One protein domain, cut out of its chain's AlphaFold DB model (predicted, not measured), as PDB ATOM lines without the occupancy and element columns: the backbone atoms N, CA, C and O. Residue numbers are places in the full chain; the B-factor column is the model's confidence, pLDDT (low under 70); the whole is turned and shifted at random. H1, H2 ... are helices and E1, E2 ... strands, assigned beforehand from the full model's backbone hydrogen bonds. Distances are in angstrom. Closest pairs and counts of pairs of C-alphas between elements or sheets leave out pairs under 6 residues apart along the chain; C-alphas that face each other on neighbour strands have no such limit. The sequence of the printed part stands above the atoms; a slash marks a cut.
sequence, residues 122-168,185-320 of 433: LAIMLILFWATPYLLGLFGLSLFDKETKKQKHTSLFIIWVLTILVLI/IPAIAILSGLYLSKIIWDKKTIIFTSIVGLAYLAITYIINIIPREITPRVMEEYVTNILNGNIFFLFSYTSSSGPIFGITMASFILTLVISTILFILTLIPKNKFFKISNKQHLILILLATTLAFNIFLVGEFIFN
ATOM      1  N   LEU A 122     179.939 144.023 156.656       72.31
ATOM      2  CA  LEU A 122     180.384 144.315 155.297       72.31
ATOM      3  C   LEU A 122     179.459 143.680 154.248       72.31
ATOM      4  O   LEU A 122     179.077 144.347 153.291       72.31
ATOM      5  N   ALA A 123     179.025 142.431 154.458       76.81
ATOM      6  CA  ALA A 123     178.061 141.770 153.580       76.81
ATOM      7  C   ALA A 123     176.730 142.526 153.503       76.81
ATOM      8  O   ALA A 123     176.191 142.726 152.416       76.81
ATOM      9  N   ILE A 124     176.199 142.955 154.654       78.44
ATOM     10  CA  ILE A 124     174.940 143.706 154.729       78.44
ATOM     11  C   ILE A 124     175.080 145.032 153.981       78.44
ATOM     12  O   ILE A 124     174.225 145.362 153.160       78.44
ATOM     13  N   MET A 125     176.166 145.767 154.229       74.25
ATOM     14  CA  MET A 125     176.449 147.031 153.552       74.25
ATOM     15  C   MET A 125     176.553 146.848 152.040       74.25
ATOM     16  O   MET A 125     175.881 147.550 151.291       74.25
ATOM     17  N   LEU A 126     177.310 145.850 151.580       74.06
ATOM     18  CA  LEU A 126     177.458 145.561 150.157       74.06
ATOM     19  C   LEU A 126     176.136 145.118 149.521       74.06
ATOM     20  O   LEU A 126     175.813 145.578 148.434       74.06
ATOM     21  N   ILE A 127     175.314 144.302 150.183       76.88
ATOM     22  CA  ILE A 127     173.979 143.961 149.663       76.88
ATOM     23  C   ILE A 127     173.115 145.219 149.516       76.88
ATOM     24  O   ILE A 127     172.432 145.362 148.505       76.88
ATOM     25  N   LEU A 128     173.153 146.142 150.482       74.88
ATOM     26  CA  LEU A 128     172.418 147.405 150.388       74.88
ATOM     27  C   LEU A 128     172.927 148.269 149.224       74.88
ATOM     28  O   LEU A 128     172.104 148.785 148.467       74.88
ATOM     29  N   PHE A 129     174.248 148.379 149.052       71.19
ATOM     30  CA  PHE A 129     174.872 149.129 147.957       71.19
ATOM     31  C   PHE A 129     174.578 148.514 146.578       71.19
ATOM     32  O   PHE A 129     174.152 149.222 145.668       71.19
ATOM     33  N   TRP A 130     174.726 147.195 146.430       68.12
ATOM     34  CA  TRP A 130     174.722 146.510 145.131       68.12
ATOM     35  C   TRP A 130     173.371 145.946 144.698       68.12
ATOM     36  O   TRP A 130     173.068 145.951 143.508       68.12
ATOM     37  N   ALA A 131     172.524 145.469 145.618       64.88
ATOM     38  CA  ALA A 131     171.177 145.032 145.239       64.88
ATOM     39  C   ALA A 131     170.296 146.227 144.833       64.88
ATOM     40  O   ALA A 131     169.260 146.043 144.197       64.88
ATOM     41  N   THR A 132     170.730 147.454 145.141       68.19
ATOM     42  CA  THR A 132     169.995 148.712 144.989       68.19
ATOM     43  C   THR A 132     168.681 148.731 145.794       68.19
ATOM     44  O   THR A 132     168.057 147.693 146.051       68.19
ATOM     45  N   PRO A 133     168.173 149.916 146.169       67.50
ATOM     46  CA  PRO A 133     166.862 150.030 146.814       67.50
ATOM     47  C   PRO A 133     165.696 149.433 145.992       67.50
ATOM     48  O   PRO A 133     164.664 149.078 146.563       67.50
ATOM     49  N   TYR A 134     165.866 149.264 144.671       68.44
ATOM     50  CA  TYR A 134     164.876 148.673 143.762       68.44
ATOM     51  C   TYR A 134     164.600 147.192 144.059       68.44
ATOM     52  O   TYR A 134     163.451 146.819 144.320       68.44
ATOM     53  N   LEU A 135     165.636 146.340 144.051       69.25
ATOM     54  CA  LEU A 135     165.455 144.889 144.194       69.25
ATOM     55  C   LEU A 135     164.988 144.521 145.602       69.25
ATOM     56  O   LEU A 135     164.101 143.681 145.755       69.25
ATOM     57  N   LEU A 136     165.531 145.179 146.630       71.25
ATOM     58  CA  LEU A 136     165.135 144.938 148.019       71.25
ATOM     59  C   LEU A 136     163.720 145.449 148.313       71.25
ATOM     60  O   LEU A 136     162.959 144.763 148.998       71.25
ATOM     61  N   GLY A 137     163.335 146.605 147.762       73.19
ATOM     62  CA  GLY A 137     161.988 147.154 147.917       73.19
ATOM     63  C   GLY A 137     160.920 146.253 147.297       73.19
ATOM     64  O   GLY A 137     159.930 145.921 147.952       73.19
ATOM     65  N   LEU A 138     161.133 145.790 146.060       77.06
ATOM     66  CA  LEU A 138     160.177 144.914 145.376       77.06
ATOM     67  C   LEU A 138     160.131 143.507 145.966       77.06
ATOM     68  O   LEU A 138     159.043 142.951 146.138       77.06
ATOM     69  N   PHE A 139     161.284 142.963 146.356       82.94
ATOM     70  CA  PHE A 139     161.330 141.726 147.124       82.94
ATOM     71  C   PHE A 139     160.546 141.866 148.435       82.94
ATOM     72  O   PHE A 139     159.677 141.040 148.716       82.94
ATOM     73  N   GLY A 140     160.759 142.947 149.189       81.00
ATOM     74  CA  GLY A 140     159.998 143.256 150.397       81.00
ATOM     75  C   GLY A 140     158.491 143.291 150.137       81.00
ATOM     76  O   GLY A 140     157.725 142.646 150.849       81.00
ATOM     77  N   LEU A 141     158.041 143.971 149.079       81.19
ATOM     78  CA  LEU A 141     156.616 144.034 148.737       81.19
ATOM     79  C   LEU A 141     156.050 142.646 148.413       81.19
ATOM     80  O   LEU A 141     154.979 142.285 148.907       81.19
ATOM     81  N   SER A 142     156.797 141.831 147.665       83.50
ATOM     82  CA  SER A 142     156.419 140.447 147.359       83.50
ATOM     83  C   SER A 142     156.320 139.570 148.620       83.50
ATOM     84  O   SER A 142     155.423 138.728 148.721       83.50
ATOM     85  N   LEU A 143     157.179 139.814 149.620       84.19
ATOM     86  CA  LEU A 143     157.183 139.124 150.909       84.19
ATOM     87  C   LEU A 143     156.014 139.504 151.812       84.19
ATOM     88  O   LEU A 143     155.689 138.730 152.709       84.19
ATOM     89  N   PHE A 144     155.385 140.663 151.648       82.38
ATOM     90  CA  PHE A 144     154.243 141.056 152.482       82.38
ATOM     91  C   PHE A 144     152.901 140.924 151.762       82.38
ATOM     92  O   PHE A 144     151.854 140.937 152.416       82.38
ATOM     93  N   ASP A 145     152.908 140.704 150.448       82.06
ATOM     94  CA  ASP A 145     151.687 140.521 149.683       82.06
ATOM     95  C   ASP A 145     151.077 139.116 149.841       82.06
ATOM     96  O   ASP A 145     151.671 138.084 149.515       82.06
ATOM     97  N   LYS A 146     149.834 139.072 150.333       81.31
ATOM     98  CA  LYS A 146     149.123 137.812 150.596       81.31
ATOM     99  C   LYS A 146     148.755 137.066 149.320       81.31
ATOM    100  O   LYS A 146     148.687 135.841 149.349       81.31
ATOM    101  N   GLU A 147     148.476 137.771 148.229       80.75
ATOM    102  CA  GLU A 147     148.097 137.133 146.970       80.75
ATOM    103  C   GLU A 147     149.309 136.493 146.291       80.75
ATOM    104  O   GLU A 147     149.207 135.368 145.816       80.75
ATOM    105  N   THR A 148     150.473 137.152 146.312       81.56
ATOM    106  CA  THR A 148     151.734 136.609 145.781       81.56
ATOM    107  C   THR A 148     152.108 135.331 146.527       81.56
ATOM    108  O   THR A 148     152.429 134.321 145.905       81.56
ATOM    109  N   LYS A 149     151.956 135.317 147.858       79.50
ATOM    110  CA  LYS A 149     152.209 134.125 148.686       79.50
ATOM    111  C   LYS A 149     151.282 132.941 148.421       79.50
ATOM    112  O   LYS A 149     151.652 131.817 148.742       79.50
ATOM    113  N   LYS A 150     150.076 133.178 147.898       80.94
ATOM    114  CA  LYS A 150     149.123 132.107 147.566       80.94
ATOM    115  C   LYS A 150     149.428 131.436 146.231       80.94
ATOM    116  O   LYS A 150     148.883 130.368 145.967       80.94
ATOM    117  N   GLN A 151     150.246 132.056 145.383       80.75
ATOM    118  CA  GLN A 151     150.620 131.459 144.109       80.75
ATOM    119  C   GLN A 151     151.540 130.252 144.321       80.75
ATOM    120  O   GLN A 151     152.310 130.174 145.282       80.75
ATOM    121  N   LYS A 152     151.415 129.276 143.419       74.69
ATOM    122  CA  LYS A 152     152.161 128.021 143.489       74.69
ATOM    123  C   LYS A 152     153.661 128.304 143.348       74.69
ATOM    124  O   LYS A 152     154.053 129.081 142.486       74.69
ATOM    125  N   HIS A 153     154.483 127.653 144.169       80.38
ATOM    126  CA  HIS A 153     155.950 127.731 144.135       80.38
ATOM    127  C   HIS A 153     156.581 129.096 144.479       80.38
ATOM    128  O   HIS A 153     157.804 129.202 144.489       80.38
ATOM    129  N   THR A 154     155.813 130.126 144.861       85.50
ATOM    130  CA  THR A 154     156.379 131.399 145.364       85.50
ATOM    131  C   THR A 154     157.312 131.176 146.561       85.50
ATOM    132  O   THR A 154     158.339 131.841 146.699       85.50
ATOM    133  N   SER A 155     156.981 130.206 147.418       84.25
ATOM    134  CA  SER A 155     157.795 129.803 148.567       84.25
ATOM    135  C   SER A 155     159.206 129.378 148.183       84.25
ATOM    136  O   SER A 155     160.137 129.742 148.892       84.25
ATOM    137  N   LEU A 156     159.380 128.674 147.061       89.81
ATOM    138  CA  LEU A 156     160.695 128.260 146.571       89.81
ATOM    139  C   LEU A 156     161.583 129.477 146.301       89.81
ATOM    140  O   LEU A 156     162.718 129.518 146.764       89.81
ATOM    141  N   PHE A 157     161.062 130.487 145.600       90.81
ATOM    142  CA  PHE A 157     161.827 131.696 145.275       90.81
ATOM    143  C   PHE A 157     162.130 132.540 146.515       90.81
ATOM    144  O   PHE A 157     163.234 133.061 146.645       90.81
ATOM    145  N   ILE A 158     161.192 132.631 147.462       89.69
ATOM    146  CA  ILE A 158     161.435 133.300 148.748       89.69
ATOM    147  C   ILE A 158     162.547 132.583 149.519       89.69
ATOM    148  O   ILE A 158     163.483 133.224 149.994       89.69
ATOM    149  N   ILE A 159     162.466 131.254 149.619       90.62
ATOM    150  CA  ILE A 159     163.469 130.431 150.296       90.62
ATOM    151  C   ILE A 159     164.816 130.549 149.592       90.62
ATOM    152  O   ILE A 159     165.823 130.669 150.278       90.62
ATOM    153  N   TRP A 160     164.851 130.594 148.258       91.06
ATOM    154  CA  TRP A 160     166.075 130.840 147.498       91.06
ATOM    155  C   TRP A 160     166.731 132.152 147.928       91.06
ATOM    156  O   TRP A 160     167.866 132.128 148.409       91.06
ATOM    157  N   VAL A 161     166.021 133.280 147.828       89.75
ATOM    158  CA  VAL A 161     166.576 134.595 148.187       89.75
ATOM    159  C   VAL A 161     167.061 134.602 149.638       89.75
ATOM    160  O   VAL A 161     168.205 134.966 149.896       89.75
ATOM    161  N   LEU A 162     166.233 134.143 150.581       89.94
ATOM    162  CA  LEU A 162     166.578 134.142 152.005       89.94
ATOM    163  C   LEU A 162     167.759 133.221 152.325       89.94
ATOM    164  O   LEU A 162     168.613 133.602 153.117       89.94
ATOM    165  N   THR A 163     167.840 132.044 151.701       90.31
ATOM    166  CA  THR A 163     168.944 131.097 151.922       90.31
ATOM    167  C   THR A 163     170.267 131.714 151.496       90.31
ATOM    168  O   THR A 163     171.224 131.694 152.262       90.31
ATOM    169  N   ILE A 164     170.319 132.317 150.305       87.75
ATOM    170  CA  ILE A 164     171.538 132.964 149.813       87.75
ATOM    171  C   ILE A 164     171.896 134.180 150.670       87.75
ATOM    172  O   ILE A 164     173.055 134.325 151.038       87.75
ATOM    173  N   LEU A 165     170.923 135.020 151.046       87.31
ATOM    174  CA  LEU A 165     171.177 136.165 151.928       87.31
ATOM    175  C   LEU A 165     171.737 135.727 153.284       87.31
ATOM    176  O   LEU A 165     172.727 136.291 153.735       87.31
ATOM    177  N   VAL A 166     171.153 134.704 153.915       88.56
ATOM    178  CA  VAL A 166     171.654 134.154 155.186       88.56
ATOM    179  C   VAL A 166     173.057 133.581 155.013       88.56
ATOM    180  O   VAL A 166     173.915 133.831 155.851       88.56
ATOM    181  N   LEU A 167     173.326 132.854 153.928       85.50
ATOM    182  CA  LEU A 167     174.657 132.307 153.664       85.50
ATOM    183  C   LEU A 167     175.703 133.414 153.499       85.50
ATOM    184  O   LEU A 167     176.759 133.362 154.123       85.50
ATOM    185  N   ILE A 168     175.386 134.448 152.724       83.38
ATOM    186  CA  ILE A 168     176.286 135.580 152.500       83.38
ATOM    187  C   ILE A 168     176.508 136.373 153.797       83.38
ATOM    188  O   ILE A 168     177.643 136.686 154.131       83.38
ATOM    189  N   ILE A 185     169.224 137.385 141.957       83.25
ATOM    190  CA  ILE A 185     168.575 138.248 140.959       83.25
ATOM    191  C   ILE A 185     167.426 137.528 140.236       83.25
ATOM    192  O   ILE A 185     166.336 138.101 140.194       83.25
ATOM    193  N   PRO A 186     167.578 136.282 139.728       85.81
ATOM    194  CA  PRO A 186     166.483 135.604 139.033       85.81
ATOM    195  C   PRO A 186     165.242 135.414 139.916       85.81
ATOM    196  O   PRO A 186     164.121 135.684 139.487       85.81
ATOM    197  N   ALA A 187     165.434 134.999 141.171       88.62
ATOM    198  CA  ALA A 187     164.340 134.789 142.113       88.62
ATOM    199  C   ALA A 187     163.642 136.105 142.480       88.62
ATOM    200  O   ALA A 187     162.411 136.164 142.492       88.62
ATOM    201  N   ILE A 188     164.409 137.178 142.718       87.31
ATOM    202  CA  ILE A 188     163.840 138.506 142.968       87.31
ATOM    203  C   ILE A 188     163.076 139.010 141.742       87.31
ATOM    204  O   ILE A 188     161.977 139.535 141.908       87.31
ATOM    205  N   ALA A 189     163.598 138.833 140.527       86.56
ATOM    206  CA  ALA A 189     162.933 139.270 139.301       86.56
ATOM    207  C   ALA A 189     161.573 138.580 139.110       86.56
ATOM    208  O   ALA A 189     160.583 139.251 138.818       86.56
ATOM    209  N   ILE A 190     161.493 137.265 139.356       88.75
ATOM    210  CA  ILE A 190     160.231 136.509 139.304       88.75
ATOM    211  C   ILE A 190     159.244 137.043 140.348       88.75
ATOM    212  O   ILE A 190     158.121 137.409 140.005       88.75
ATOM    213  N   LEU A 191     159.661 137.139 141.613       89.06
ATOM    214  CA  LEU A 191     158.810 137.628 142.705       89.06
ATOM    215  C   LEU A 191     158.320 139.066 142.474       89.06
ATOM    216  O   LEU A 191     157.153 139.377 142.724       89.06
ATOM    217  N   SER A 192     159.200 139.925 141.963       85.19
ATOM    218  CA  SER A 192     158.890 141.311 141.609       85.19
ATOM    219  C   SER A 192     157.900 141.367 140.450       85.19
ATOM    220  O   SER A 192     156.910 142.090 140.532       85.19
ATOM    221  N   GLY A 193     158.096 140.555 139.408       85.81
ATOM    222  CA  GLY A 193     157.181 140.451 138.271       85.81
ATOM    223  C   GLY A 193     155.770 140.016 138.679       85.81
ATOM    224  O   GLY A 193     154.794 140.636 138.257       85.81
ATOM    225  N   LEU A 194     155.654 139.023 139.569       86.50
ATOM    226  CA  LEU A 194     154.368 138.562 140.117       86.50
ATOM    227  C   LEU A 194     153.637 139.635 140.934       86.50
ATOM    228  O   LEU A 194     152.406 139.642 141.010       86.50
ATOM    229  N   TYR A 195     154.385 140.523 141.589       85.94
ATOM    230  CA  TYR A 195     153.806 141.661 142.289       85.94
ATOM    231  C   TYR A 195     153.378 142.757 141.303       85.94
ATOM    232  O   TYR A 195     152.242 143.231 141.353       85.94
ATOM    233  N   LEU A 196     154.260 143.121 140.368       84.50
ATOM    234  CA  LEU A 196     154.029 144.164 139.367       84.50
ATOM    235  C   LEU A 196     152.866 143.846 138.425       84.50
ATOM    236  O   LEU A 196     152.164 144.765 138.007       84.50
ATOM    237  N   SER A 197     152.605 142.567 138.136       86.69
ATOM    238  CA  SER A 197     151.496 142.143 137.274       86.69
ATOM    239  C   SER A 197     150.108 142.487 137.831       86.69
ATOM    240  O   SER A 197     149.117 142.386 137.114       86.69
ATOM    241  N   LYS A 198     150.013 142.867 139.111       81.94
ATOM    242  CA  LYS A 198     148.762 143.284 139.767       81.94
ATOM    243  C   LYS A 198     148.477 144.773 139.620       81.94
ATOM    244  O   LYS A 198     147.363 145.215 139.898       81.94
ATOM    245  N   ILE A 199     149.481 145.556 139.234       84.44
ATOM    246  CA  ILE A 199     149.332 146.993 139.044       84.44
ATOM    247  C   ILE A 199     148.600 147.220 137.723       84.44
ATOM    248  O   ILE A 199     149.018 146.745 136.668       84.44
ATOM    249  N   ILE A 200     147.496 147.962 137.782       85.25
ATOM    250  CA  ILE A 200     146.756 148.365 136.588       85.25
ATOM    251  C   ILE A 200     147.473 149.568 135.977       85.25
ATOM    252  O   ILE A 200     147.480 150.656 136.554       85.25
ATOM    253  N   TRP A 201     148.064 149.364 134.803       87.81
ATOM    254  CA  TRP A 201     148.773 150.396 134.051       87.81
ATOM    255  C   TRP A 201     147.821 151.122 133.101       87.81
ATOM    256  O   TRP A 201     147.698 150.771 131.930       87.81
ATOM    257  N   ASP A 202     147.125 152.139 133.609       90.25
ATOM    258  CA  ASP A 202     146.368 153.063 132.767       90.25
ATOM    259  C   ASP A 202     147.233 154.258 132.326       90.25
ATOM    260  O   ASP A 202     148.303 154.534 132.878       90.25
ATOM    261  N   LYS A 203     146.760 155.009 131.324       93.38
ATOM    262  CA  LYS A 203     147.491 156.167 130.780       93.38
ATOM    263  C   LYS A 203     147.868 157.180 131.870       93.38
ATOM    264  O   LYS A 203     148.952 157.752 131.814       93.38
ATOM    265  N   LYS A 204     146.996 157.398 132.862       91.50
ATOM    266  CA  LYS A 204     147.253 158.334 133.967       91.50
ATOM    267  C   LYS A 204     148.366 157.829 134.879       91.50
ATOM    268  O   LYS A 204     149.261 158.602 135.201       91.50
ATOM    269  N   THR A 205     148.341 156.547 135.242       90.50
ATOM    270  CA  THR A 205     149.379 155.897 136.052       90.50
ATOM    271  C   THR A 205     150.737 155.939 135.364       90.50
ATOM    272  O   THR A 205     151.728 156.284 136.007       90.50
ATOM    273  N   ILE A 206     150.791 155.655 134.058       92.06
ATOM    274  CA  ILE A 206     152.034 155.724 133.280       92.06
ATOM    275  C   ILE A 206     152.577 157.156 133.280       92.06
ATOM    276  O   ILE A 206     153.716 157.365 133.677       92.06
ATOM    277  N   ILE A 207     151.752 158.149 132.921       95.19
ATOM    278  CA  ILE A 207     152.171 159.561 132.898       95.19
ATOM    279  C   ILE A 207     152.660 160.014 134.278       95.19
ATOM    280  O   ILE A 207     153.719 160.627 134.377       95.19
ATOM    281  N   PHE A 208     151.920 159.692 135.342       94.12
ATOM    282  CA  PHE A 208     152.305 160.027 136.711       94.12
ATOM    283  C   PHE A 208     153.662 159.417 137.082       94.12
ATOM    284  O   PHE A 208     154.557 160.135 137.525       94.12
ATOM    285  N   THR A 209     153.833 158.114 136.853       93.31
ATOM    286  CA  THR A 209     155.074 157.387 137.165       93.31
ATOM    287  C   THR A 209     156.252 157.954 136.376       93.31
ATOM    288  O   THR A 209     157.314 158.174 136.950       93.31
ATOM    289  N   SER A 210     156.058 158.268 135.091       95.56
ATOM    290  CA  SER A 210     157.090 158.873 134.247       95.56
ATOM    291  C   SER A 210     157.480 160.276 134.707       95.56
ATOM    292  O   SER A 210     158.668 160.566 134.779       95.56
ATOM    293  N   ILE A 211     156.521 161.143 135.057       97.31
ATOM    294  CA  ILE A 211     156.819 162.498 135.556       97.31
ATOM    295  C   ILE A 211     157.602 162.424 136.869       97.31
ATOM    296  O   ILE A 211     158.620 163.098 137.011       97.31
ATOM    297  N   VAL A 212     157.159 161.586 137.813       96.62
ATOM    298  CA  VAL A 212     157.862 161.384 139.088       96.62
ATOM    299  C   VAL A 212     159.263 160.818 138.847       96.62
ATOM    300  O   VAL A 212     160.220 161.287 139.457       96.62
ATOM    301  N   GLY A 213     159.394 159.853 137.935       96.50
ATOM    302  CA  GLY A 213     160.673 159.242 137.580       96.50
ATOM    303  C   GLY A 213     161.645 160.249 136.971       96.50
ATOM    304  O   GLY A 213     162.776 160.347 137.430       96.50
ATOM    305  N   LEU A 214     161.201 161.051 136.000       97.81
ATOM    306  CA  LEU A 214     162.023 162.093 135.374       97.81
ATOM    307  C   LEU A 214     162.421 163.189 136.367       97.81
ATOM    308  O   LEU A 214     163.575 163.610 136.377       97.81
ATOM    309  N   ALA A 215     161.499 163.623 137.231       97.56
ATOM    310  CA  ALA A 215     161.805 164.594 138.276       97.56
ATOM    311  C   ALA A 215     162.857 164.048 139.255       97.56
ATOM    312  O   ALA A 215     163.806 164.749 139.598       97.56
ATOM    313  N   TYR A 216     162.728 162.785 139.670       96.88
ATOM    314  CA  TYR A 216     163.695 162.149 140.561       96.88
ATOM    315  C   TYR A 216     165.052 161.909 139.890       96.88
ATOM    316  O   TYR A 216     166.093 162.109 140.514       96.88
ATOM    317  N   LEU A 217     165.054 161.530 138.610       96.50
ATOM    318  CA  LEU A 217     166.266 161.394 137.808       96.50
ATOM    319  C   LEU A 217     167.024 162.726 137.748       96.50
ATOM    320  O   LEU A 217     168.218 162.760 138.027       96.50
ATOM    321  N   ALA A 218     166.321 163.829 137.473       96.81
ATOM    322  CA  ALA A 218     166.909 165.167 137.471       96.81
ATOM    323  C   ALA A 218     167.490 165.547 138.842       96.81
ATOM    324  O   ALA A 218     168.619 166.022 138.911       96.81
ATOM    325  N   ILE A 219     166.766 165.283 139.940       96.56
ATOM    326  CA  ILE A 219     167.278 165.492 141.308       96.56
ATOM    327  C   ILE A 219     168.561 164.684 141.540       96.56
ATOM    328  O   ILE A 219     169.516 165.203 142.110       96.56
ATOM    329  N   THR A 220     168.596 163.432 141.078       95.62
ATOM    330  CA  THR A 220     169.761 162.551 141.232       95.62
ATOM    331  C   THR A 220     170.974 163.117 140.493       95.62
ATOM    332  O   THR A 220     172.037 163.230 141.099       95.62
ATOM    333  N   TYR A 221     170.820 163.555 139.240       95.56
ATOM    334  CA  TYR A 221     171.899 164.221 138.501       95.56
ATOM    335  C   TYR A 221     172.359 165.515 139.176       95.56
ATOM    336  O   TYR A 221     173.557 165.720 139.339       95.56
ATOM    337  N   ILE A 222     171.427 166.362 139.631       95.38
ATOM    338  CA  ILE A 222     171.761 167.615 140.324       95.38
ATOM    339  C   ILE A 222     172.616 167.332 141.561       95.38
ATOM    340  O   ILE A 222     173.651 167.966 141.730       95.38
ATOM    341  N   ILE A 223     172.225 166.364 142.397       95.69
ATOM    342  CA  ILE A 223     172.995 165.989 143.593       95.69
ATOM    343  C   ILE A 223     174.407 165.534 143.222       95.69
ATOM    344  O   ILE A 223     175.345 165.838 143.950       95.69
ATOM    345  N   ASN A 224     174.558 164.824 142.103       94.06
ATOM    346  CA  ASN A 224     175.846 164.294 141.677       94.06
ATOM    347  C   ASN A 224     176.781 165.338 141.055       94.06
ATOM    348  O   ASN A 224     177.982 165.105 141.043       94.06
ATOM    349  N   ILE A 225     176.279 166.486 140.594       92.19
ATOM    350  CA  ILE A 225     177.106 167.574 140.036       92.19
ATOM    351  C   ILE A 225     177.563 168.568 141.123       92.19
ATOM    352  O   ILE A 225     178.499 169.337 140.914       92.19
ATOM    353  N   ILE A 226     176.926 168.565 142.301       92.31
ATOM    354  CA  ILE A 226     177.337 169.415 143.429       92.31
ATOM    355  C   ILE A 226     178.782 169.069 143.844       92.31
ATOM    356  O   ILE A 226     179.123 167.883 143.886       92.31
ATOM    357  N   PRO A 227     179.620 170.075 144.182       87.06
ATOM    358  CA  PRO A 227     180.962 169.836 144.696       87.06
ATOM    359  C   PRO A 227     180.948 168.846 145.856       87.06
ATOM    360  O   PRO A 227     180.157 168.969 146.794       87.06
ATOM    361  N   ARG A 228     181.830 167.860 145.768       89.00
ATOM    362  CA  ARG A 228     181.888 166.718 146.673       89.00
ATOM    363  C   ARG A 228     183.329 166.457 147.058       89.00
ATOM    364  O   ARG A 228     184.236 166.651 146.252       89.00
ATOM    365  N   GLU A 229     183.525 166.000 148.281       88.31
ATOM    366  CA  GLU A 229     184.833 165.540 148.725       88.31
ATOM    367  C   GLU A 229     185.174 164.215 148.048       88.31
ATOM    368  O   GLU A 229     184.293 163.405 147.748       88.31
ATOM    369  N   ILE A 230     186.455 163.974 147.804       85.25
ATOM    370  CA  ILE A 230     186.894 162.695 147.267       85.25
ATOM    371  C   ILE A 230     187.476 161.891 148.408       85.25
ATOM    372  O   ILE A 230     188.477 162.273 149.006       85.25
ATOM    373  N   THR A 231     186.806 160.791 148.723       83.50
ATOM    374  CA  THR A 231     187.235 159.880 149.775       83.50
ATOM    375  C   THR A 231     187.893 158.663 149.136       83.50
ATOM    376  O   THR A 231     187.299 158.085 148.214       83.50
ATOM    377  N   PRO A 232     189.079 158.260 149.619       80.81
ATOM    378  CA  PRO A 232     189.678 156.981 149.281       80.81
ATOM    379  C   PRO A 232     188.669 155.834 149.335       80.81
ATOM    380  O   PRO A 232     187.726 155.821 150.129       80.81
ATOM    381  N   ARG A 233     188.859 154.839 148.467       75.44
ATOM    382  CA  ARG A 233     187.999 153.651 148.388       75.44
ATOM    383  C   ARG A 233     188.279 152.686 149.545       75.44
ATOM    384  O   ARG A 233     188.717 151.557 149.352       75.44
ATOM    385  N   VAL A 234     187.992 153.135 150.758       75.69
ATOM    386  CA  VAL A 234     188.160 152.382 151.998       75.69
ATOM    387  C   VAL A 234     186.819 152.405 152.722       75.69
ATOM    388  O   VAL A 234     186.281 153.470 153.029       75.69
ATOM    389  N   MET A 235     186.232 151.228 152.964       75.31
ATOM    390  CA  MET A 235     184.891 151.140 153.562       75.31
ATOM    391  C   MET A 235     184.847 151.789 154.946       75.31
ATOM    392  O   MET A 235     183.855 152.419 155.300       75.31
ATOM    393  N   GLU A 236     185.931 151.683 155.708       76.06
ATOM    394  CA  GLU A 236     186.108 152.323 157.006       76.06
ATOM    395  C   GLU A 236     186.034 153.850 156.895       76.06
ATOM    396  O   GLU A 236     185.371 154.489 157.712       76.06
ATOM    397  N   GLU A 237     186.641 154.443 155.864       80.62
ATOM    398  CA  GLU A 237     186.561 155.886 155.626       80.62
ATOM    399  C   GLU A 237     185.161 156.317 155.192       80.62
ATOM    400  O   GLU A 237     184.640 157.312 155.698       80.62
ATOM    401  N   TYR A 238     184.502 155.535 154.329       84.38
ATOM    402  CA  TYR A 238     183.106 155.782 153.955       84.38
ATOM    403  C   TYR A 238     182.195 155.773 155.185       84.38
ATOM    404  O   TYR A 238     181.352 156.658 155.341       84.38
ATOM    405  N   VAL A 239     182.378 154.808 156.090       82.81
ATOM    406  CA  VAL A 239     181.627 154.735 157.348       82.81
ATOM    407  C   VAL A 239     181.939 155.930 158.245       82.81
ATOM    408  O   VAL A 239     181.005 156.554 158.746       82.81
ATOM    409  N   THR A 240     183.212 156.284 158.424       85.56
ATOM    410  CA  THR A 240     183.612 157.449 159.224       85.56
ATOM    411  C   THR A 240     182.991 158.738 158.690       85.56
ATOM    412  O   THR A 240     182.424 159.500 159.474       85.56
ATOM    413  N   ASN A 241     182.996 158.964 157.373       89.12
ATOM    414  CA  ASN A 241     182.365 160.142 156.774       89.12
ATOM    415  C   ASN A 241     180.862 160.198 157.055       89.12
ATOM    416  O   ASN A 241     180.369 161.219 157.537       89.12
ATOM    417  N   ILE A 242     180.144 159.086 156.864       88.06
ATOM    418  CA  ILE A 242     178.705 159.010 157.162       88.06
ATOM    419  C   ILE A 242     178.433 159.284 158.647       88.06
ATOM    420  O   ILE A 242     177.520 160.043 158.971       88.06
ATOM    421  N   LEU A 243     179.211 158.683 159.555       87.06
ATOM    422  CA  LEU A 243     179.055 158.864 161.003       87.06
ATOM    423  C   LEU A 243     179.359 160.299 161.450       87.06
ATOM    424  O   LEU A 243     178.711 160.797 162.370       87.06
ATOM    425  N   ASN A 244     180.274 160.981 160.762       91.44
ATOM    426  CA  ASN A 244     180.583 162.396 160.972       91.44
ATOM    427  C   ASN A 244     179.561 163.343 160.313       91.44
ATOM    428  O   ASN A 244     179.703 164.561 160.405       91.44
ATOM    429  N   GLY A 245     178.527 162.810 159.651       89.44
ATOM    430  CA  GLY A 245     177.496 163.592 158.966       89.44
ATOM    431  C   GLY A 245     177.914 164.124 157.592       89.44
ATOM    432  O   GLY A 245     177.142 164.848 156.963       89.44
ATOM    433  N   ASN A 246     179.097 163.750 157.101       92.69
ATOM    434  CA  ASN A 246     179.542 164.066 155.755       92.69
ATOM    435  C   ASN A 246     178.995 163.028 154.768       92.69
ATOM    436  O   ASN A 246     179.465 161.895 154.697       92.69
ATOM    437  N   ILE A 247     177.976 163.417 154.004       92.50
ATOM    438  CA  ILE A 247     177.364 162.573 152.967       92.50
ATOM    439  C   ILE A 247     177.660 163.069 151.545       92.50
ATOM    440  O   ILE A 247     177.298 162.403 150.579       92.50
ATOM    441  N   PHE A 248     178.307 164.228 151.399       93.56
ATOM    442  CA  PHE A 248     178.662 164.818 150.105       93.56
ATOM    443  C   PHE A 248     180.093 164.439 149.718       93.56
ATOM    444  O   PHE A 248     180.936 165.293 149.460       93.56
ATOM    445  N   PHE A 249     180.350 163.133 149.664       91.56
ATOM    446  CA  PHE A 249     181.607 162.583 149.174       91.56
ATOM    447  C   PHE A 249     181.384 161.609 148.014       91.56
ATOM    448  O   PHE A 249     180.293 161.051 147.851       91.56
ATOM    449  N   LEU A 250     182.421 161.414 147.201       88.19
ATOM    450  CA  LEU A 250     182.447 160.463 146.096       88.19
ATOM    451  C   LEU A 250     182.514 159.026 146.630       88.19
ATOM    452  O   LEU A 250     183.520 158.590 147.183       88.19
ATOM    453  N   PHE A 251     181.448 158.274 146.404       88.19
ATOM    454  CA  PHE A 251     181.419 156.827 146.521       88.19
ATOM    455  C   PHE A 251     181.756 156.208 145.162       88.19
ATOM    456  O   PHE A 251     181.072 156.466 144.169       88.19
ATOM    457  N   SER A 252     182.789 155.369 145.114       83.19
ATOM    458  CA  SER A 252     183.177 154.671 143.884       83.19
ATOM    459  C   SER A 252     182.506 153.302 143.773       83.19
ATOM    460  O   SER A 252     182.644 152.436 144.640       83.19
ATOM    461  N   TYR A 253     181.786 153.096 142.674       78.25
ATOM    462  CA  TYR A 253     181.338 151.781 142.242       78.25
ATOM    463  C   TYR A 253     182.462 151.126 141.460       78.25
ATOM    464  O   TYR A 253     182.891 151.600 140.412       78.25
ATOM    465  N   THR A 254     182.943 150.005 141.975       69.31
ATOM    466  CA  THR A 254     184.011 149.254 141.325       69.31
ATOM    467  C   THR A 254     183.922 147.793 141.708       69.31
ATOM    468  O   THR A 254     183.572 147.436 142.837       69.31
ATOM    469  N   SER A 255     184.225 146.944 140.733       57.09
ATOM    470  CA  SER A 255     184.401 145.513 140.941       57.09
ATOM    471  C   SER A 255     185.884 145.155 140.894       57.09
ATOM    472  O   SER A 255     186.710 145.959 140.472       57.09
ATOM    473  N   SER A 256     186.213 143.936 141.318       51.03
ATOM    474  CA  SER A 256     187.572 143.378 141.322       51.03
ATOM    475  C   SER A 256     188.292 143.427 139.962       51.03
ATOM    476  O   SER A 256     189.509 143.287 139.923       51.03
ATOM    477  N   SER A 257     187.571 143.618 138.854       54.28
ATOM    478  CA  SER A 257     188.127 143.573 137.495       54.28
ATOM    479  C   SER A 257     187.282 144.336 136.465       54.28
ATOM    480  O   SER A 257     187.242 143.951 135.299       54.28
ATOM    481  N   GLY A 258     186.503 145.331 136.887       61.72
ATOM    482  CA  GLY A 258     185.529 145.994 136.016       61.72
ATOM    483  C   GLY A 258     185.594 147.514 136.100       61.72
ATOM    484  O   GLY A 258     186.189 148.036 137.045       61.72
ATOM    485  N   PRO A 259     184.969 148.202 135.132       67.06
ATOM    486  CA  PRO A 259     185.008 149.654 135.019       67.06
ATOM    487  C   PRO A 259     184.591 150.340 136.320       67.06
ATOM    488  O   PRO A 259     183.705 149.873 137.047       67.06
ATOM    489  N   ILE A 260     185.292 151.429 136.616       80.38
ATOM    490  CA  ILE A 260     185.149 152.220 137.833       80.38
ATOM    491  C   ILE A 260     184.355 153.467 137.458       80.38
ATOM    492  O   ILE A 260     184.740 154.180 136.537       80.38
ATOM    493  N   PHE A 261     183.267 153.728 138.173       86.31
ATOM    494  CA  PHE A 261     182.516 154.980 138.071       86.31
ATOM    495  C   PHE A 261     182.137 155.457 139.469       86.31
ATOM    496  O   PHE A 261     182.203 154.702 140.443       86.31
ATOM    497  N   GLY A 262     181.756 156.720 139.596       87.56
ATOM    498  CA  GLY A 262     181.597 157.352 140.895       87.56
ATOM    499  C   GLY A 262     180.280 158.093 141.010       87.56
ATOM    500  O   GLY A 262     179.822 158.719 140.064       87.56
ATOM    501  N   ILE A 263     179.676 158.042 142.192       90.94
ATOM    502  CA  ILE A 263     178.480 158.818 142.515       90.94
ATOM    503  C   ILE A 263     178.667 159.500 143.864       90.94
ATOM    504  O   ILE A 263     179.434 159.059 144.711       90.94
ATOM    505  N   THR A 264     177.912 160.549 144.124       92.56
ATOM    506  CA  THR A 264     177.855 161.182 145.440       92.56
ATOM    507  C   THR A 264     177.070 160.297 146.402       92.56
ATOM    508  O   THR A 264     175.924 159.930 146.115       92.56
ATOM    509  N   MET A 265     177.638 160.002 147.573       91.31
ATOM    510  CA  MET A 265     177.017 159.148 148.590       91.31
ATOM    511  C   MET A 265     175.632 159.656 149.029       91.31
ATOM    512  O   MET A 265     174.716 158.868 149.270       91.31
ATOM    513  N   ALA A 266     175.430 160.976 149.043       93.38
ATOM    514  CA  ALA A 266     174.144 161.611 149.313       93.38
ATOM    515  C   ALA A 266     173.028 161.103 148.388       93.38
ATOM    516  O   ALA A 266     171.911 160.885 148.856       93.38
ATOM    517  N   SER A 267     173.315 160.876 147.100       93.06
ATOM    518  CA  SER A 267     172.320 160.369 146.150       93.06
ATOM    519  C   SER A 267     171.864 158.957 146.527       93.06
ATOM    520  O   SER A 267     170.662 158.699 146.607       93.06
ATOM    521  N   PHE A 268     172.809 158.086 146.891       89.88
ATOM    522  CA  PHE A 268     172.527 156.733 147.356       89.88
ATOM    523  C   PHE A 268     171.721 156.727 148.663       89.88
ATOM    524  O   PHE A 268     170.677 156.074 148.747       89.88
ATOM    525  N   ILE A 269     172.166 157.483 149.674       90.12
ATOM    526  CA  ILE A 269     171.480 157.584 150.973       90.12
ATOM    527  C   ILE A 269     170.063 158.129 150.784       90.12
ATOM    528  O   ILE A 269     169.115 157.582 151.349       90.12
ATOM    529  N   LEU A 270     169.889 159.165 149.959       91.50
ATOM    530  CA  LEU A 270     168.581 159.740 149.665       91.50
ATOM    531  C   LEU A 270     167.644 158.700 149.040       91.50
ATOM    532  O   LEU A 270     166.503 158.564 149.488       91.50
ATOM    533  N   THR A 271     168.111 157.946 148.039       91.31
ATOM    534  CA  THR A 271     167.315 156.875 147.426       91.31
ATOM    535  C   THR A 271     166.967 155.796 148.438       91.31
ATOM    536  O   THR A 271     165.806 155.386 148.503       91.31
ATOM    537  N   LEU A 272     167.921 155.364 149.265       88.00
ATOM    538  CA  LEU A 272     167.694 154.348 150.289       88.00
ATOM    539  C   LEU A 272     166.647 154.803 151.315       88.00
ATOM    540  O   LEU A 272     165.699 154.066 151.592       88.00
ATOM    541  N   VAL A 273     166.775 156.021 151.847       89.19
ATOM    542  CA  VAL A 273     165.868 156.579 152.862       89.19
ATOM    543  C   VAL A 273     164.466 156.783 152.293       89.19
ATOM    544  O   VAL A 273     163.501 156.293 152.880       89.19
ATOM    545  N   ILE A 274     164.334 157.438 151.134       90.00
ATOM    546  CA  ILE A 274     163.028 157.660 150.494       90.00
ATOM    547  C   ILE A 274     162.355 156.323 150.184       90.00
ATOM    548  O   ILE A 274     161.187 156.133 150.526       90.00
ATOM    549  N   SER A 275     163.089 155.374 149.598       88.31
ATOM    550  CA  SER A 275     162.544 154.057 149.257       88.31
ATOM    551  C   SER A 275     162.097 153.295 150.503       88.31
ATOM    552  O   SER A 275     161.017 152.706 150.509       88.31
ATOM    553  N   THR A 276     162.876 153.358 151.585       86.06
ATOM    554  CA  THR A 276     162.542 152.716 152.864       86.06
ATOM    555  C   THR A 276     161.294 153.334 153.491       86.06
ATOM    556  O   THR A 276     160.395 152.606 153.911       86.06
ATOM    557  N   ILE A 277     161.186 154.666 153.511       88.06
ATOM    558  CA  ILE A 277     160.005 155.367 154.031       88.06
ATOM    559  C   ILE A 277     158.769 154.997 153.210       88.06
ATOM    560  O   ILE A 277     157.757 154.587 153.779       88.06
ATOM    561  N   LEU A 278     158.842 155.094 151.880       88.44
ATOM    562  CA  LEU A 278     157.733 154.737 150.993       88.44
ATOM    563  C   LEU A 278     157.325 153.273 151.182       88.44
ATOM    564  O   LEU A 278     156.136 152.984 151.312       88.44
ATOM    565  N   PHE A 279     158.295 152.362 151.280       86.06
ATOM    566  CA  PHE A 279     158.052 150.955 151.564       86.06
ATOM    567  C   PHE A 279     157.315 150.763 152.897       86.06
ATOM    568  O   PHE A 279     156.238 150.166 152.914       86.06
ATOM    569  N   ILE A 280     157.807 151.332 154.000       86.00
ATOM    570  CA  ILE A 280     157.149 151.242 155.314       86.00
ATOM    571  C   ILE A 280     155.715 151.786 155.244       86.00
ATOM    572  O   ILE A 280     154.783 151.124 155.703       86.00
ATOM    573  N   LEU A 281     155.509 152.946 154.610       85.69
ATOM    574  CA  LEU A 281     154.183 153.548 154.448       85.69
ATOM    575  C   LEU A 281     153.220 152.644 153.659       85.69
ATOM    576  O   LEU A 281     152.024 152.614 153.956       85.69
ATOM    577  N   THR A 282     153.714 151.866 152.691       82.50
ATOM    578  CA  THR A 282     152.873 150.911 151.945       82.50
ATOM    579  C   THR A 282     152.389 149.747 152.819       82.50
ATOM    580  O   THR A 282     151.255 149.275 152.639       82.50
ATOM    581  N   LEU A 283     153.187 149.337 153.815       80.25
ATOM    582  CA  LEU A 283     152.869 148.245 154.741       80.25
ATOM    583  C   LEU A 283     151.837 148.630 155.811       80.25
ATOM    584  O   LEU A 283     151.119 147.754 156.298       80.25
ATOM    585  N   ILE A 284     151.699 149.919 156.150       80.75
ATOM    586  CA  ILE A 284     150.762 150.382 157.189       80.75
ATOM    587  C   ILE A 284     149.319 149.955 156.840       80.75
ATOM    588  O   ILE A 284     148.852 150.235 155.731       80.75
ATOM    589  N   PRO A 285     148.576 149.272 157.738       70.62
ATOM    590  CA  PRO A 285     147.211 148.816 157.475       70.62
ATOM    591  C   PRO A 285     146.266 149.958 157.082       70.62
ATOM    592  O   PRO A 285     146.484 151.115 157.434       70.62
ATOM    593  N   LYS A 286     145.190 149.634 156.352       65.81
ATOM    594  CA  LYS A 286     144.185 150.624 155.933       65.81
ATOM    595  C   LYS A 286     143.650 151.359 157.167       65.81
ATOM    596  O   LYS A 286     142.978 150.754 157.993       65.81
ATOM    597  N   ASN A 287     143.923 152.654 157.252       56.88
ATOM    598  CA  ASN A 287     143.367 153.540 158.268       56.88
ATOM    599  C   ASN A 287     142.587 154.666 157.575       56.88
ATOM    600  O   ASN A 287     142.788 154.899 156.383       56.88
ATOM    601  N   LYS A 288     141.715 155.387 158.296       51.03
ATOM    602  CA  LYS A 288     140.856 156.455 157.724       51.03
ATOM    603  C   LYS A 288     141.618 157.490 156.866       51.03
ATOM    604  O   LYS A 288     141.037 158.030 155.929       51.03
ATOM    605  N   PHE A 289     142.904 157.724 157.149       55.44
ATOM    606  CA  PHE A 289     143.790 158.634 156.406       55.44
ATOM    607  C   PHE A 289     144.426 158.040 155.129       55.44
ATOM    608  O   PHE A 289     144.735 158.782 154.200       55.44
ATOM    609  N   PHE A 290     144.585 156.715 155.028       53.22
ATOM    610  CA  PHE A 290     145.217 156.044 153.883       53.22
ATOM    611  C   PHE A 290     144.174 155.291 153.047       53.22
ATOM    612  O   PHE A 290     143.969 154.083 153.198       53.22
ATOM    613  N   LYS A 291     143.498 156.016 152.144       55.97
ATOM    614  CA  LYS A 291     142.605 155.422 151.132       55.97
ATOM    615  C   LYS A 291     143.393 154.516 150.172       55.97
ATOM    616  O   LYS A 291     144.586 154.709 149.961       55.97
ATOM    617  N   ILE A 292     142.717 153.542 149.553       52.78
ATOM    618  CA  ILE A 292     143.326 152.548 148.641       52.78
ATOM    619  C   ILE A 292     144.076 153.211 147.475       52.78
ATOM    620  O   ILE A 292     145.177 152.769 147.153       52.78
ATOM    621  N   SER A 293     143.549 154.306 146.906       58.72
ATOM    622  CA  SER A 293     144.253 155.043 145.846       58.72
ATOM    623  C   SER A 293     145.601 155.580 146.326       58.72
ATOM    624  O   SER A 293     146.565 155.533 145.574       58.72
ATOM    625  N   ASN A 294     145.719 156.008 147.588       70.88
ATOM    626  CA  ASN A 294     146.968 156.553 148.125       70.88
ATOM    627  C   ASN A 294     148.059 155.477 148.201       70.88
ATOM    628  O   ASN A 294     149.216 155.777 147.938       70.88
ATOM    629  N   LYS A 295     147.706 154.214 148.481       76.94
ATOM    630  CA  LYS A 295     148.683 153.112 148.499       76.94
ATOM    631  C   LYS A 295     149.249 152.800 147.121       76.94
ATOM    632  O   LYS A 295     150.448 152.587 147.002       76.94
ATOM    633  N   GLN A 296     148.404 152.799 146.091       82.00
ATOM    634  CA  GLN A 296     148.871 152.595 144.722       82.00
ATOM    635  C   GLN A 296     149.828 153.715 144.302       82.00
ATOM    636  O   GLN A 296     150.898 153.423 143.789       82.00
ATOM    637  N   HIS A 297     149.513 154.980 144.606       86.62
ATOM    638  CA  HIS A 297     150.418 156.098 144.312       86.62
ATOM    639  C   HIS A 297     151.754 155.978 145.057       86.62
ATOM    640  O   HIS A 297     152.789 156.220 144.452       86.62
ATOM    641  N   LEU A 298     151.764 155.541 146.324       88.56
ATOM    642  CA  LEU A 298     153.014 155.286 147.053       88.56
ATOM    643  C   LEU A 298     153.876 154.211 146.380       88.56
ATOM    644  O   LEU A 298     155.082 154.400 146.252       88.56
ATOM    645  N   ILE A 299     153.265 153.113 145.921       87.69
ATOM    646  CA  ILE A 299     153.971 152.054 145.181       87.69
ATOM    647  C   ILE A 299     154.534 152.609 143.870       87.69
ATOM    648  O   ILE A 299     155.675 152.324 143.530       87.69
ATOM    649  N   LEU A 300     153.764 153.425 143.148       90.25
ATOM    650  CA  LEU A 300     154.213 154.033 141.894       90.25
ATOM    651  C   LEU A 300     155.359 155.027 142.111       90.25
ATOM    652  O   LEU A 300     156.299 155.030 141.325       90.25
ATOM    653  N   ILE A 301     155.329 155.825 143.184       91.81
ATOM    654  CA  ILE A 301     156.443 156.713 143.551       91.81
ATOM    655  C   ILE A 301     157.674 155.881 143.927       91.81
ATOM    656  O   ILE A 301     158.776 156.185 143.474       91.81
ATOM    657  N   LEU A 302     157.504 154.809 144.706       89.88
ATOM    658  CA  LEU A 302     158.597 153.896 145.049       89.88
ATOM    659  C   LEU A 302     159.220 153.292 143.784       89.88
ATOM    660  O   LEU A 302     160.434 153.323 143.628       89.88
ATOM    661  N   LEU A 303     158.403 152.805 142.849       89.06
ATOM    662  CA  LEU A 303     158.871 152.270 141.570       89.06
ATOM    663  C   LEU A 303     159.578 153.323 140.720       89.06
ATOM    664  O   LEU A 303     160.646 153.052 140.184       89.06
ATOM    665  N   ALA A 304     159.006 154.521 140.613       92.38
ATOM    666  CA  ALA A 304     159.577 155.611 139.835       92.38
ATOM    667  C   ALA A 304     160.946 156.045 140.376       92.38
ATOM    668  O   ALA A 304     161.891 156.167 139.605       92.38
ATOM    669  N   THR A 305     161.062 156.240 141.692       91.69
ATOM    670  CA  THR A 305     162.311 156.660 142.354       91.69
ATOM    671  C   THR A 305     163.407 155.606 142.215       91.69
ATOM    672  O   THR A 305     164.523 155.912 141.802       91.69
ATOM    673  N   THR A 306     163.076 154.346 142.488       88.62
ATOM    674  CA  THR A 306     164.028 153.233 142.413       88.62
ATOM    675  C   THR A 306     164.457 152.909 140.976       88.62
ATOM    676  O   THR A 306     165.635 152.628 140.746       88.62
ATOM    677  N   LEU A 307     163.547 152.997 139.998       89.25
ATOM    678  CA  LEU A 307     163.873 152.857 138.575       89.25
ATOM    679  C   LEU A 307     164.740 154.021 138.082       89.25
ATOM    680  O   LEU A 307     165.737 153.786 137.410       89.25
ATOM    681  N   ALA A 308     164.389 155.261 138.431       93.94
ATOM    682  CA  ALA A 308     165.148 156.444 138.037       93.94
ATOM    683  C   ALA A 308     166.586 156.409 138.574       93.94
ATOM    684  O   ALA A 308     167.514 156.679 137.819       93.94
ATOM    685  N   PHE A 309     166.789 156.001 139.831       91.88
ATOM    686  CA  PHE A 309     168.136 155.822 140.375       91.88
ATOM    687  C   PHE A 309     168.935 154.751 139.618       91.88
ATOM    688  O   PHE A 309     170.098 154.964 139.304       91.88
ATOM    689  N   ASN A 310     168.315 153.623 139.254       89.44
ATOM    690  CA  ASN A 310     168.988 152.596 138.446       89.44
ATOM    691  C   ASN A 310     169.325 153.089 137.030       89.44
ATOM    692  O   ASN A 310     170.408 152.802 136.534       89.44
ATOM    693  N   ILE A 311     168.432 153.852 136.389       92.19
ATOM    694  CA  ILE A 311     168.713 154.490 135.093       92.19
ATOM    695  C   ILE A 311     169.891 155.460 135.220       92.19
ATOM    696  O   ILE A 311     170.745 155.474 134.341       92.19
ATOM    697  N   PHE A 312     169.959 156.234 136.307       93.62
ATOM    698  CA  PHE A 312     171.112 157.081 136.604       93.62
ATOM    699  C   PHE A 312     172.398 156.257 136.733       93.62
ATOM    700  O   PHE A 312     173.350 156.558 136.031       93.62
ATOM    701  N   LEU A 313     172.416 155.187 137.539       90.12
ATOM    702  CA  LEU A 313     173.604 154.334 137.698       90.12
ATOM    703  C   LEU A 313     174.077 153.728 136.371       90.12
ATOM    704  O   LEU A 313     175.269 153.720 136.092       90.12
ATOM    705  N   VAL A 314     173.151 153.228 135.546       89.81
ATOM    706  CA  VAL A 314     173.481 152.681 134.218       89.81
ATOM    707  C   VAL A 314     173.977 153.782 133.281       89.81
ATOM    708  O   VAL A 314     174.921 153.563 132.531       89.81
ATOM    709  N   GLY A 315     173.356 154.962 133.317       91.75
ATOM    710  CA  GLY A 315     173.795 156.117 132.539       91.75
ATOM    711  C   GLY A 315     175.201 156.563 132.927       91.75
ATOM    712  O   GLY A 315     176.034 156.745 132.049       91.75
ATOM    713  N   GLU A 316     175.478 156.663 134.225       90.56
ATOM    714  CA  GLU A 316     176.795 157.017 134.754       90.56
ATOM    715  C   GLU A 316     177.846 155.970 134.377       90.56
ATOM    716  O   GLU A 316     178.909 156.329 133.901       90.56
ATOM    717  N   PHE A 317     177.521 154.680 134.475       87.81
ATOM    718  CA  PHE A 317     178.414 153.594 134.063       87.81
ATOM    719  C   PHE A 317     178.804 153.640 132.576       87.81
ATOM    720  O   PHE A 317     179.929 153.296 132.227       87.81
ATOM    721  N   ILE A 318     177.866 153.994 131.689       88.19
ATOM    722  CA  ILE A 318     178.099 153.988 130.234       88.19
ATOM    723  C   ILE A 318     178.739 155.296 129.765       88.19
ATOM    724  O   ILE A 318     179.591 155.272 128.881       88.19
ATOM    725  N   PHE A 319     178.285 156.429 130.299       89.69
ATOM    726  CA  PHE A 319     178.587 157.749 129.749       89.69
ATOM    727  C   PHE A 319     179.390 158.653 130.683       89.69
ATOM    728  O   PHE A 319     179.852 159.686 130.212       89.69
ATOM    729  N   ASN A 320     179.543 158.300 131.965       89.38
ATOM    730  CA  ASN A 320     180.308 159.067 132.955       89.38
ATOM    731  C   ASN A 320     179.901 160.557 132.986       89.38
ATOM    732  O   ASN A 320     180.717 161.458 132.850       89.38
TER     733      ASN A 320
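AT A GLANCE: This is residues 122 to 168 and 185 to 320 of the 433 residues of an uncharacterized protein of archaeon (UniProt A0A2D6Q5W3). What shape does this model have? Helices H2, H6, H8 and H9 make an up-and-down bundle, each running against the one before it, and a small hairpin of E1 and E2 caps one end of H6, H8 and H9, with H7 near it. Beside the bundle H5 packs on H2 and H4 packs on H5. What is printed? The printed part has 183 residues with nine named helices and two named strands, in the order H1 to H7, E1, E2, H8, H9; the sheet E1 - E2 is antiparallel and the class is mostly helix. The whole is compact, with a radius of gyration of the C-alphas of 17.6 A and spans of 47 by 39 by 32 A.

HOW THE PARTS SIT: How do the strands pair? E1, residues 249 to 253, and E2, residues 261 to 264, form an antiparallel hairpin, with N 251 and O 263 2.7 A apart, within hydrogen-bond range. How does the bundle stand? H9, residues 292 to 319, touches H6, residues 203 to 225, with residues 300 to 312 alone, closest at C-alphas 213 and 304, 4.4 A, at a steep tilt of 45 degrees, the same way. H8, residues 265 to 283, forms a helical hairpin with H9 at a shallow tilt of 23 degrees, closest at C-alphas 275 and 302, 5.8 A. H2, residues 132 to 144, touches H8 at a shallow tilt of 12 degrees, the same way, closest at C-alphas 133 and 272, 5.6 A. What lies beyond H2? H5, residues 185 to 196, touches H2 at a steep tilt of 60 degrees, closest at C-alphas 138 and 192, 5.4 A. H4, residues 154 to 168, touches residues 187 to 191 of H5, closest at C-alphas 157 and 187, 5.1 A. H3, residues 146 to 150, touches H2 only at the corner, and only just, with 3 pairs of C-alphas within 8 A, closest at 142 and 148, 6.3 A. Where are H1 and H7, and how are the helix backbones? H1, residues 122 to 130, meets H2 only through their link, and H7, residues 235 to 243, is near H8, with 5 pairs of C-alphas within 10 A. In H2 8 of 9 O i to N i+4 pairs are within hydrogen-bond range; in the other named helices each such pair is.

IN THESE COORDINATES: Which elements are long? From first to last C-alpha H9 is 40.3 A, H6 33.1 A and H8 27.2 A. Where are the anchors? H1 begins at C-alpha 122, (180.384, 144.315, 155.297), and H9 ends at C-alpha 319, (178.587, 157.749, 129.749).

THE WHOLE: Is the printed part cut? Residues 169 to 184 are not printed, and C-alphas 168 and 185 are 14.1 A apart across the cut. Where is confidence low? Residues 130 to 135, 254 to 259 and 286 to 293 are under 70 in pLDDT, against a mean of 84.0 for the printed part; of the links printed whole, none is long.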